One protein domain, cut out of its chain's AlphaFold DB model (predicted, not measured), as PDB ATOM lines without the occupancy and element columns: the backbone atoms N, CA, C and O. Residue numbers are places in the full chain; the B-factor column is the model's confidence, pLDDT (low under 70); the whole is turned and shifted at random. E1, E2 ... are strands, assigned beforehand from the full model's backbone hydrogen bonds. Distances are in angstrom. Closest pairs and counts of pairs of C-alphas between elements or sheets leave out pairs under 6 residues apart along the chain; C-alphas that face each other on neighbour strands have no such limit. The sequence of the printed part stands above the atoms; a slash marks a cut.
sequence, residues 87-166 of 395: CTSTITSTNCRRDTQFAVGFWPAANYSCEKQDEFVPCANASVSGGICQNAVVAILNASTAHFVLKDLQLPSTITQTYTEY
ATOM      1  N   CYS A  87     -19.076  38.624  29.771       60.78
ATOM      2  CA  CYS A  87     -19.219  39.969  30.333       60.78
ATOM      3  C   CYS A  87     -18.014  40.827  29.957       60.78
ATOM      4  O   CYS A  87     -16.875  40.486  30.258       60.78
ATOM      5  N   THR A  88     -18.262  41.983  29.345       62.56
ATOM      6  CA  THR A  88     -17.197  42.940  29.016       62.56
ATOM      7  C   THR A  88     -16.981  43.904  30.180       62.56
ATOM      8  O   THR A  88     -17.938  44.464  30.710       62.56
ATOM      9  N   SER A  89     -15.737  44.082  30.621       67.81
ATOM     10  CA  SER A  89     -15.363  44.967  31.728       67.81
ATOM     11  C   SER A  89     -14.023  45.646  31.458       67.81
ATOM     12  O   SER A  89     -13.104  45.040  30.908       67.81
ATOM     13  N   THR A  90     -13.900  46.909  31.863       76.25
ATOM     14  CA  THR A  90     -12.641  47.657  31.768       76.25
ATOM     15  C   THR A  90     -11.851  47.504  33.061       76.25
ATOM     16  O   THR A  90     -12.291  47.949  34.121       76.25
ATOM     17  N   ILE A  91     -10.677  46.886  32.973       80.12
ATOM     18  CA  ILE A  91      -9.719  46.785  34.070       80.12
ATOM     19  C   ILE A  91      -8.844  48.037  34.090       80.12
ATOM     20  O   ILE A  91      -8.261  48.449  33.087       80.12
ATOM     21  N   THR A  92      -8.739  48.615  35.276       84.94
ATOM     22  CA  THR A  92      -7.915  49.758  35.649       84.94
ATOM     23  C   THR A  92      -7.012  49.371  36.823       84.94
ATOM     24  O   THR A  92      -7.192  48.348  37.487       84.94
ATOM     25  N   SER A  93      -6.042  50.222  37.155       81.88
ATOM     26  CA  SER A  93      -5.187  50.018  38.336       81.88
ATOM     27  C   SER A  93      -5.965  50.022  39.657       81.88
ATOM     28  O   SER A  93      -5.515  49.461  40.653       81.88
ATOM     29  N   THR A  94      -7.148  50.639  39.678       78.75
ATOM     30  CA  THR A  94      -8.000  50.727  40.867       78.75
ATOM     31  C   THR A  94      -8.825  49.469  41.107       78.75
ATOM     32  O   THR A  94      -9.117  49.174  42.264       78.75
ATOM     33  N   ASN A  95      -9.165  48.713  40.057       78.94
ATOM     34  CA  ASN A  95      -9.991  47.510  40.162       78.94
ATOM     35  C   ASN A  95      -9.214  46.197  39.962       78.94
ATOM     36  O   ASN A  95      -9.770  45.139  40.208       78.94
ATOM     37  N   CYS A  96      -7.933  46.230  39.594       84.62
ATOM     38  CA  CYS A  96      -7.071  45.048  39.623       84.62
ATOM     39  C   CYS A  96      -6.585  44.755  41.058       84.62
ATOM     40  O   CYS A  96      -5.459  45.084  41.434       84.62
ATOM     41  N   ARG A  97      -7.460  44.200  41.907       82.31
ATOM     42  CA  ARG A  97      -7.159  43.907  43.323       82.31
ATOM     43  C   ARG A  97      -7.768  42.581  43.781       82.31
ATOM     44  O   ARG A  97      -8.683  42.056  43.151       82.31
ATOM     45  N   ARG A  98      -7.267  42.047  44.903       77.19
ATOM     46  CA  ARG A  98      -7.647  40.739  45.480       77.19
ATOM     47  C   ARG A  98      -9.148  40.585  45.763       77.19
ATOM     48  O   ARG A  98      -9.666  39.477  45.753       77.19
ATOM     49  N   ASP A  99      -9.825  41.679  46.060       73.44
ATOM     50  CA  ASP A  99     -11.231  41.761  46.451       73.44
ATOM     51  C   ASP A  99     -12.184  41.976  45.267       73.44
ATOM     52  O   ASP A  99     -13.363  42.266  45.460       73.44
ATOM     53  N   THR A 100     -11.688  41.813  44.040       72.75
ATOM     54  CA  THR A 100     -12.446  42.056  42.810       72.75
ATOM     55  C   THR A 100     -12.593  40.791  41.981       72.75
ATOM     56  O   THR A 100     -11.788  39.871  42.086       72.75
ATOM     57  N   GLN A 101     -13.573  40.780  41.080       69.38
ATOM     58  CA  GLN A 101     -13.857  39.667  40.164       69.38
ATOM     59  C   GLN A 101     -12.676  39.221  39.285       69.38
ATOM     60  O   GLN A 101     -12.719  38.137  38.708       69.38
ATOM     61  N   PHE A 102     -11.628  40.043  39.176       82.06
ATOM     62  CA  PHE A 102     -10.407  39.721  38.441       82.06
ATOM     63  C   PHE A 102      -9.408  38.909  39.269       82.06
ATOM     64  O   PHE A 102      -8.391  38.493  38.731       82.06
ATOM     65  N   ALA A 103      -9.669  38.671  40.554       83.44
ATOM     66  CA  ALA A 103      -8.831  37.857  41.420       83.44
ATOM     67  C   ALA A 103      -9.498  36.519  41.746       83.44
ATOM     68  O   ALA A 103     -10.700  36.450  41.986       83.44
ATOM     69  N   VAL A 104      -8.694  35.460  41.850       81.50
ATOM     70  CA  VAL A 104      -9.169  34.125  42.247       81.50
ATOM     71  C   VAL A 104      -9.836  34.154  43.627       81.50
ATOM     72  O   VAL A 104     -10.926  33.622  43.794       81.50
ATOM     73  N   GLY A 105      -9.243  34.854  44.604       78.12
ATOM     74  CA  GLY A 105      -9.747  34.935  45.982       78.12
ATOM     75  C   GLY A 105     -11.075  35.681  46.157       78.12
ATOM     76  O   GLY A 105     -11.619  35.722  47.263       78.12
ATOM     77  N   PHE A 106     -11.605  36.276  45.090       76.19
ATOM     78  CA  PHE A 106     -12.959  36.809  45.072       76.19
ATOM     79  C   PHE A 106     -14.020  35.705  45.012       76.19
ATOM     80  O   PHE A 106     -15.107  35.871  45.567       76.19
ATOM     81  N   TRP A 107     -13.701  34.583  44.365       69.62
ATOM     82  CA  TRP A 107     -14.639  33.510  44.067       69.62
ATOM     83  C   TRP A 107     -14.637  32.458  45.188       69.62
ATOM     84  O   TRP A 107     -13.586  31.898  45.504       69.62
ATOM     85  N   PRO A 108     -15.794  32.164  45.811       61.66
ATOM     86  CA  PRO A 108     -15.886  31.164  46.868       61.66
ATOM     87  C   PRO A 108     -15.906  29.754  46.257       61.66
ATOM     88  O   PRO A 108     -16.968  29.206  45.980       61.66
ATOM     89  N   ALA A 109     -14.730  29.162  46.039       63.47
ATOM     90  CA  ALA A 109     -14.594  27.779  45.581       63.47
ATOM     91  C   ALA A 109     -13.682  26.989  46.530       63.47
ATOM     92  O   ALA A 109     -12.572  27.420  46.832       63.47
ATOM     93  N   ALA A 110     -14.161  25.833  47.003       56.69
ATOM     94  CA  ALA A 110     -13.407  24.968  47.915       56.69
ATOM     95  C   ALA A 110     -12.213  24.288  47.223       56.69
ATOM     96  O   ALA A 110     -11.176  24.109  47.848       56.69
ATOM     97  N   ASN A 111     -12.354  23.966  45.934       70.94
ATOM     98  CA  ASN A 111     -11.310  23.400  45.084       70.94
ATOM     99  C   ASN A 111     -11.306  24.137  43.744       70.94
ATOM    100  O   ASN A 111     -12.352  24.252  43.095       70.94
ATOM    101  N   TYR A 112     -10.135  24.615  43.335       84.19
ATOM    102  CA  TYR A 112      -9.954  25.289  42.060       84.19
ATOM    103  C   TYR A 112      -8.583  25.004  41.444       84.19
ATOM    104  O   TYR A 112      -7.631  24.660  42.143       84.19
ATOM    105  N   SER A 113      -8.490  25.168  40.129       87.56
ATOM    106  CA  SER A 113      -7.240  25.110  39.364       87.56
ATOM    107  C   SER A 113      -7.074  26.381  38.537       87.56
ATOM    108  O   SER A 113      -8.053  27.085  38.289       87.56
ATOM    109  N   CYS A 114      -5.842  26.704  38.144       88.06
ATOM    110  CA  CYS A 114      -5.568  27.865  37.309       88.06
ATOM    111  C   CYS A 114      -4.680  27.508  36.131       88.06
ATOM    112  O   CYS A 114      -3.788  26.665  36.234       88.06
ATOM    113  N   GLU A 115      -4.908  28.214  35.037       91.88
ATOM    114  CA  GLU A 115      -4.104  28.166  33.829       91.88
ATOM    115  C   GLU A 115      -3.683  29.584  33.456       91.88
ATOM    116  O   GLU A 115      -4.435  30.542  33.650       91.88
ATOM    117  N   LYS A 116      -2.471  29.737  32.937       90.25
ATOM    118  CA  LYS A 116      -1.954  30.995  32.412       90.25
ATOM    119  C   LYS A 116      -1.121  30.681  31.179       90.25
ATOM    120  O   LYS A 116      -0.171  29.921  31.283       90.25
ATOM    121  N   GLN A 117      -1.464  31.290  30.042       86.44
ATOM    122  CA  GLN A 117      -0.790  31.035  28.756       86.44
ATOM    123  C   GLN A 117      -0.768  29.539  28.384       86.44
ATOM    124  O   GLN A 117       0.272  29.019  27.999       86.44
ATOM    125  N   ASP A 118      -1.910  28.860  28.534       81.00
ATOM    126  CA  ASP A 118      -2.083  27.435  28.221       81.00
ATOM    127  C   ASP A 118      -1.248  26.472  29.100       81.00
ATOM    128  O   ASP A 118      -1.170  25.273  28.829       81.00
ATOM    129  N   GLU A 119      -0.662  26.968  30.201       84.62
ATOM    130  CA  GLU A 119       0.055  26.169  31.201       84.62
ATOM    131  C   GLU A 119      -0.644  26.195  32.565       84.62
ATOM    132  O   GLU A 119      -1.090  27.241  33.047       84.62
ATOM    133  N   PHE A 120      -0.703  25.041  33.238       88.50
ATOM    134  CA  PHE A 120      -1.218  24.953  34.604       88.50
ATOM    135  C   PHE A 120      -0.279  25.655  35.582       88.50
ATOM    136  O   PHE A 120       0.894  25.303  35.706       88.50
ATOM    137  N   VAL A 121      -0.822  26.607  36.338       89.88
ATOM    138  CA  VAL A 121      -0.064  27.403  37.305       89.88
ATOM    139  C   VAL A 121      -0.729  27.393  38.680       89.88
ATOM    140  O   VAL A 121      -1.949  27.235  38.790       89.88
ATOM    141  N   PRO A 122       0.037  27.622  39.762       90.25
ATOM    142  CA  PRO A 122      -0.547  27.922  41.059       90.25
ATOM    143  C   PRO A 122      -1.436  29.162  40.969       90.25
ATOM    144  O   PRO A 122      -1.037  30.204  40.445       90.25
ATOM    145  N   CYS A 123      -2.642  29.064  41.514       87.62
ATOM    146  CA  CYS A 123      -3.570  30.180  41.529       87.62
ATOM    147  C   CYS A 123      -3.050  31.332  42.386       87.62
ATOM    148  O   CYS A 123      -2.875  31.204  43.598       87.62
ATOM    149  N   ALA A 124      -2.856  32.483  41.749       88.25
ATOM    150  CA  ALA A 124      -2.436  33.711  42.395       88.25
ATOM    151  C   ALA A 124      -3.528  34.779  42.279       88.25
ATOM    152  O   ALA A 124      -4.300  34.822  41.324       88.25
ATOM    153  N   ASN A 125      -3.591  35.662  43.274       88.69
ATOM    154  CA  ASN A 125      -4.499  36.804  43.232       88.69
ATOM    155  C   ASN A 125      -3.996  37.874  42.260       88.69
ATOM    156  O   ASN A 125      -2.787  38.030  42.071       88.69
ATOM    157  N   ALA A 126      -4.935  38.652  41.717       89.62
ATOM    158  CA  ALA A 126      -4.605  39.774  40.854       89.62
ATOM    159  C   ALA A 126      -3.779  40.830  41.603       89.62
ATOM    160  O   ALA A 126      -4.067  41.159  42.761       89.62
ATOM    161  N   SER A 127      -2.757  41.360  40.935       91.38
ATOM    162  CA  SER A 127      -1.890  42.409  41.475       91.38
ATOM    163  C   SER A 127      -1.437  43.366  40.378       91.38
ATOM    164  O   SER A 127      -1.392  42.995  39.210       91.38
ATOM    165  N   VAL A 128      -1.112  44.605  40.745       92.12
ATOM    166  CA  VAL A 128      -0.641  45.614  39.792       92.12
ATOM    167  C   VAL A 128       0.861  45.790  39.948       92.12
ATOM    168  O   VAL A 128       1.330  46.130  41.032       92.12
ATOM    169  N   SER A 129       1.602  45.614  38.858       93.00
ATOM    170  CA  SER A 129       3.037  45.892  38.796       93.00
ATOM    171  C   SER A 129       3.386  46.514  37.449       93.00
ATOM    172  O   SER A 129       2.981  46.002  36.409       93.00
ATOM    173  N   GLY A 130       4.088  47.650  37.447       89.00
ATOM    174  CA  GLY A 130       4.561  48.289  36.210       89.00
ATOM    175  C   GLY A 130       3.463  48.668  35.202       89.00
ATOM    176  O   GLY A 130       3.704  48.630  34.002       89.00
ATOM    177  N   GLY A 131       2.248  48.990  35.660       90.12
ATOM    178  CA  GLY A 131       1.112  49.276  34.768       90.12
ATOM    179  C   GLY A 131       0.464  48.032  34.147       90.12
ATOM    180  O   GLY A 131      -0.399  48.166  33.283       90.12
ATOM    181  N   ILE A 132       0.839  46.838  34.603       93.50
ATOM    182  CA  ILE A 132       0.258  45.556  34.206       93.50
ATOM    183  C   ILE A 132      -0.560  45.011  35.378       93.50
ATOM    184  O   ILE A 132      -0.092  44.983  36.517       93.50
ATOM    185  N   CYS A 133      -1.783  44.570  35.100       91.62
ATOM    186  CA  CYS A 133      -2.561  43.737  36.006       91.62
ATOM    187  C   CYS A 133      -2.151  42.285  35.804       91.62
ATOM    188  O   CYS A 133      -2.503  41.672  34.798       91.62
ATOM    189  N   GLN A 134      -1.369  41.760  36.738       93.56
ATOM    190  CA  GLN A 134      -0.909  40.383  36.724       93.56
ATOM    191  C   GLN A 134      -1.992  39.450  37.255       93.56
ATOM    192  O   GLN A 134      -2.662  39.786  38.233       93.56
ATOM    193  N   ASN A 135      -2.094  38.257  36.669       92.44
ATOM    194  CA  ASN A 135      -2.991  37.178  37.105       92.44
ATOM    195  C   ASN A 135      -4.475  37.584  37.144       92.44
ATOM    196  O   ASN A 135      -5.217  37.184  38.042       92.44
ATOM    197  N   ALA A 136      -4.908  38.396  36.180       90.31
ATOM    198  CA  ALA A 136      -6.308  38.757  36.038       90.31
ATOM    199  C   ALA A 136      -7.109  37.553  35.527       90.31
ATOM    200  O   ALA A 136      -6.784  36.985  34.486       90.31
ATOM    201  N   VAL A 137      -8.180  37.189  36.227       87.44
ATOM    202  CA  VAL A 137      -9.125  36.158  35.788       87.44
ATOM    203  C   VAL A 137      -9.872  36.663  34.552       87.44
ATOM    204  O   VAL A 137     -10.631  37.631  34.630       87.44
ATOM    205  N   VAL A 138      -9.675  36.004  33.411       86.31
ATOM    206  CA  VAL A 138     -10.352  36.316  32.139       86.31
ATOM    207  C   VAL A 138     -11.364  35.254  31.733       86.31
ATOM    208  O   VAL A 138     -12.279  35.548  30.976       86.31
ATOM    209  N   ALA A 139     -11.247  34.032  32.246       81.88
ATOM    210  CA  ALA A 139     -12.276  33.023  32.063       81.88
ATOM    211  C   ALA A 139     -12.414  32.141  33.295       81.88
ATOM    212  O   ALA A 139     -11.471  31.970  34.070       81.88
ATOM    213  N   ILE A 140     -13.605  31.582  33.455       78.50
ATOM    214  CA  ILE A 140     -13.919  30.595  34.479       78.50
ATOM    215  C   ILE A 140     -14.572  29.422  33.764       78.50
ATOM    216  O   ILE A 140     -15.616  29.586  33.133       78.50
ATOM    217  N   LEU A 141     -13.948  28.255  33.838       78.38
ATOM    218  CA  LEU A 141     -14.435  27.003  33.277       78.38
ATOM    219  C   LEU A 141     -14.793  26.093  34.457       78.38
ATOM    220  O   LEU A 141     -13.939  25.774  35.273       78.38
ATOM    221  N   ASN A 142     -16.050  25.700  34.618       64.44
ATOM    222  CA  ASN A 142     -16.491  24.914  35.770       64.44
ATOM    223  C   ASN A 142     -16.830  23.485  35.336       64.44
ATOM    224  O   ASN A 142     -17.990  23.191  35.090       64.44
ATOM    225  N   ALA A 143     -15.819  22.618  35.197       45.75
ATOM    226  CA  ALA A 143     -15.972  21.221  34.755       45.75
ATOM    227  C   ALA A 143     -16.504  20.263  35.843       45.75
ATOM    228  O   ALA A 143     -17.107  19.232  35.548       45.75
ATOM    229  N   SER A 144     -16.220  20.600  37.102       51.62
ATOM    230  CA  SER A 144     -16.460  19.819  38.332       51.62
ATOM    231  C   SER A 144     -15.807  20.519  39.532       51.62
ATOM    232  O   SER A 144     -16.280  20.435  40.662       51.62
ATOM    233  N   THR A 145     -14.719  21.243  39.258       65.12
ATOM    234  CA  THR A 145     -14.061  22.238  40.109       65.12
ATOM    235  C   THR A 145     -13.885  23.521  39.295       65.12
ATOM    236  O   THR A 145     -13.840  23.469  38.062       65.12
ATOM    237  N   ALA A 146     -13.816  24.676  39.960       73.06
ATOM    238  CA  ALA A 146     -13.636  25.946  39.262       73.06
ATOM    239  C   ALA A 146     -12.226  26.012  38.653       73.06
ATOM    240  O   ALA A 146     -11.231  25.895  39.365       73.06
ATOM    241  N   HIS A 147     -12.128  26.198  37.343       83.88
ATOM    242  CA  HIS A 147     -10.869  26.382  36.636       83.88
ATOM    243  C   HIS A 147     -10.770  27.824  36.133       83.88
ATOM    244  O   HIS A 147     -11.612  28.278  35.359       83.88
ATOM    245  N   PHE A 148      -9.770  28.568  36.596       87.00
ATOM    246  CA  PHE A 148      -9.582  29.976  36.262       87.00
ATOM    247  C   PHE A 148      -8.509  30.144  35.190       87.00
ATOM    248  O   PHE A 148      -7.362  29.750  35.387       87.00
ATOM    249  N   VAL A 149      -8.849  30.821  34.097       88.94
ATOM    250  CA  VAL A 149      -7.870  31.240  33.091       88.94
ATOM    251  C   VAL A 149      -7.385  32.637  33.448       88.94
ATOM    252  O   VAL A 149      -8.175  33.586  33.525       88.94
ATOM    253  N   LEU A 150      -6.085  32.759  33.681       93.12
ATOM    254  CA  LEU A 150      -5.401  33.967  34.111       93.12
ATOM    255  C   LEU A 150      -4.661  34.609  32.933       93.12
ATOM    256  O   LEU A 150      -4.033  33.925  32.124       93.12
ATOM    257  N   LYS A 151      -4.678  35.941  32.860       93.12
ATOM    258  CA  LYS A 151      -3.853  36.716  31.924       93.12
ATOM    259  C   LYS A 151      -3.216  37.916  32.603       93.12
ATOM    260  O   LYS A 151      -3.771  38.493  33.535       93.12
ATOM    261  N   ASP A 152      -2.059  38.302  32.080       93.31
ATOM    262  CA  ASP A 152      -1.437  39.577  32.405       93.31
ATOM    263  C   ASP A 152      -1.923  40.618  31.397       93.31
ATOM    264  O   ASP A 152      -1.870  40.396  30.187       93.31
ATOM    265  N   LEU A 153      -2.456  41.729  31.899       90.69
ATOM    266  CA  LEU A 153      -3.168  42.711  31.087       90.69
ATOM    267  C   LEU A 153      -2.555  44.097  31.250       90.69
ATOM    268  O   LEU A 153      -2.395  44.583  32.370       90.69
ATOM    269  N   GLN A 154      -2.270  44.760  30.133       94.25
ATOM    270  CA  GLN A 154      -1.800  46.142  30.138       94.25
ATOM    271  C   GLN A 154      -2.921  47.076  30.600       94.25
ATOM    272  O   GLN A 154      -4.043  46.976  30.114       94.25
ATOM    273  N   LEU A 155      -2.661  47.996  31.524       88.00
ATOM    274  CA  LEU A 155      -3.703  48.882  32.043       88.00
ATOM    275  C   LEU A 155      -3.728  50.243  31.334       88.00
ATOM    276  O   LEU A 155      -2.663  50.822  31.114       88.00
ATOM    277  N   PRO A 156      -4.925  50.804  31.061       85.19
ATOM    278  CA  PRO A 156      -6.244  50.172  31.178       85.19
ATOM    279  C   PRO A 156      -6.517  49.207  30.010       85.19
ATOM    280  O   PRO A 156      -6.126  49.480  28.880       85.19
ATOM    281  N   SER A 157      -7.235  48.113  30.265       81.19
ATOM    282  CA  SER A 157      -7.666  47.176  29.216       81.19
ATOM    283  C   SER A 157      -9.140  46.849  29.346       81.19
ATOM    284  O   SER A 157      -9.627  46.582  30.442       81.19
ATOM    285  N   THR A 158      -9.846  46.805  28.223       79.19
ATOM    286  CA  THR A 158     -11.191  46.232  28.158       79.19
ATOM    287  C   THR A 158     -11.070  44.753  27.837       79.19
ATOM    288  O   THR A 158     -10.518  44.386  26.804       79.19
ATOM    289  N   ILE A 159     -11.579  43.908  28.730       74.94
ATOM    290  CA  ILE A 159     -11.602  42.462  28.536       74.94
ATOM    291  C   ILE A 159     -13.027  41.937  28.517       74.94
ATOM    292  O   ILE A 159     -13.910  42.460  29.196       74.94
ATOM    293  N   THR A 160     -13.227  40.859  27.772       73.25
ATOM    294  CA  THR A 160     -14.443  40.056  27.825       73.25
ATOM    295  C   THR A 160     -14.155  38.840  28.691       73.25
ATOM    296  O   THR A 160     -13.400  37.958  28.295       73.25
ATOM    297  N   GLN A 161     -14.715  38.826  29.899       71.75
ATOM    298  CA  GLN A 161     -14.647  37.681  30.791       71.75
ATOM    299  C   GLN A 161     -15.653  36.622  30.347       71.75
ATOM    300  O   GLN A 161     -16.827  36.946  30.163       71.75
ATOM    301  N   THR A 162     -15.220  35.372  30.200       68.44
ATOM    302  CA  THR A 162     -16.098  34.266  29.784       68.44
ATOM    303  C   THR A 162     -16.345  33.282  30.925       68.44
ATOM    304  O   THR A 162     -15.401  32.783  31.534       68.44
ATOM    305  N   TYR A 163     -17.605  32.967  31.196       65.94
ATOM    306  CA  TYR A 163     -18.036  31.990  32.188       65.94
ATOM    307  C   TYR A 163     -18.626  30.767  31.484       65.94
ATOM    308  O   TYR A 163     -19.672  30.851  30.840       65.94
ATOM    309  N   THR A 164     -17.959  29.625  31.613       60.69
ATOM    310  CA  THR A 164     -18.413  28.353  31.051       60.69
ATOM    311  C   THR A 164     -18.702  27.396  32.189       60.69
ATOM    312  O   THR A 164     -17.792  26.802  32.755       60.69
ATOM    313  N   GLU A 165     -19.974  27.230  32.528       52.00
ATOM    314  CA  GLU A 165     -20.393  26.179  33.447       52.00
ATOM    315  C   GLU A 165     -20.518  24.861  32.681       52.00
ATOM    316  O   GLU A 165     -21.291  24.754  31.727       52.00
ATOM    317  N   TYR A 166     -19.709  23.869  33.044       40.28
ATOM    318  CA  TYR A 166     -19.849  22.513  32.534       40.28
ATOM    319  C   TYR A 166     -20.865  21.811  33.428       40.28
ATOM    320  O   TYR A 166     -20.657  21.590  34.622       40.28
TER     321      TYR A 166
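AT A GLANCE: This is residues 87 to 166 of the 395 residues of an uncharacterized protein of Ancylostoma ceylanicum (UniProt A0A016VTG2). One strongly twisted sheet makes the body: the long strands E5 and E6 run side by side as a hairpin through the middle, and the hairpin of E2 and E3 continues the sheet beyond E6. On the other side of E5, short E4 borders one end and long E7 the other, with E1 along the far side of E7, while a long loop, residues 92 to 111, lies over one face of the sheet. The printed part has 80 residues with no named helix and seven strands, E1 to E7 in chain order, in a mixed, branched sheet; the class is all strand. It is compact, with a radius of gyration of the C-alphas of 11.6 A, and spans 34 by 24 by 23 A.

IN THESE COORDINATES: E5, residues 132 to 142, is the longest strand by residues and measures 26.6 A from C-alpha 132 at (0.258, 45.556, 34.206) to C-alpha 142. E6, residues 146 to 154, measures 25.1 A, and E7, residues 157 to 165, measures 24.9 A and ends with C-alpha 165 at (-20.393, 26.179, 33.447). E1, residues 87 to 91, begins with C-alpha 87 at (-19.219, 39.969, 30.333) and is 12.3 A long. E2, residues 112 to 116, measures 13.8 A, E3, residues 119 to 121, 6.2 A, and E4, residues 127 to 129, 6.6 A.

HOW THE PARTS SIT: E5 and E6 form an antiparallel hairpin, at 154 degrees between directions, with N 136 and O 151 2.9 A apart. E4 and E7 lie on one side of E5, and E6 on the other side. E4 is antiparallel to E5, with N 134 and O 127 2.8 A apart; E4, E5 and E6 form a meander, each strand the antiparallel neighbour of the one before. E7 is parallel to E5, at 21 degrees, with N 164 and O 140 2.8 A apart. E1 is antiparallel to E7, with N 89 and O 159 2.8 A apart. E2 is parallel to E6, at 33 degrees, with N 115 and O 148 2.9 A apart. E3 forms a hairpin with E2, with N 116 and O 119 2.9 A apart. E6 and E7 meet only through their link. E1 and E5 are only just apart, the closest C-alphas 8.0 A from each other.

THE WHOLE: The two C-alphas farthest apart, those of Gly 130 and Tyr 166, are 35.7 A from each other. The printed part has no cut. The link from E1 to E2, 20 residues, is long, and the other links are tight. The mean pLDDT of the printed part is 79.6; residues 87 to 89, 101, 107 to 110, 142 to 145 and 162 to 166 are under 70.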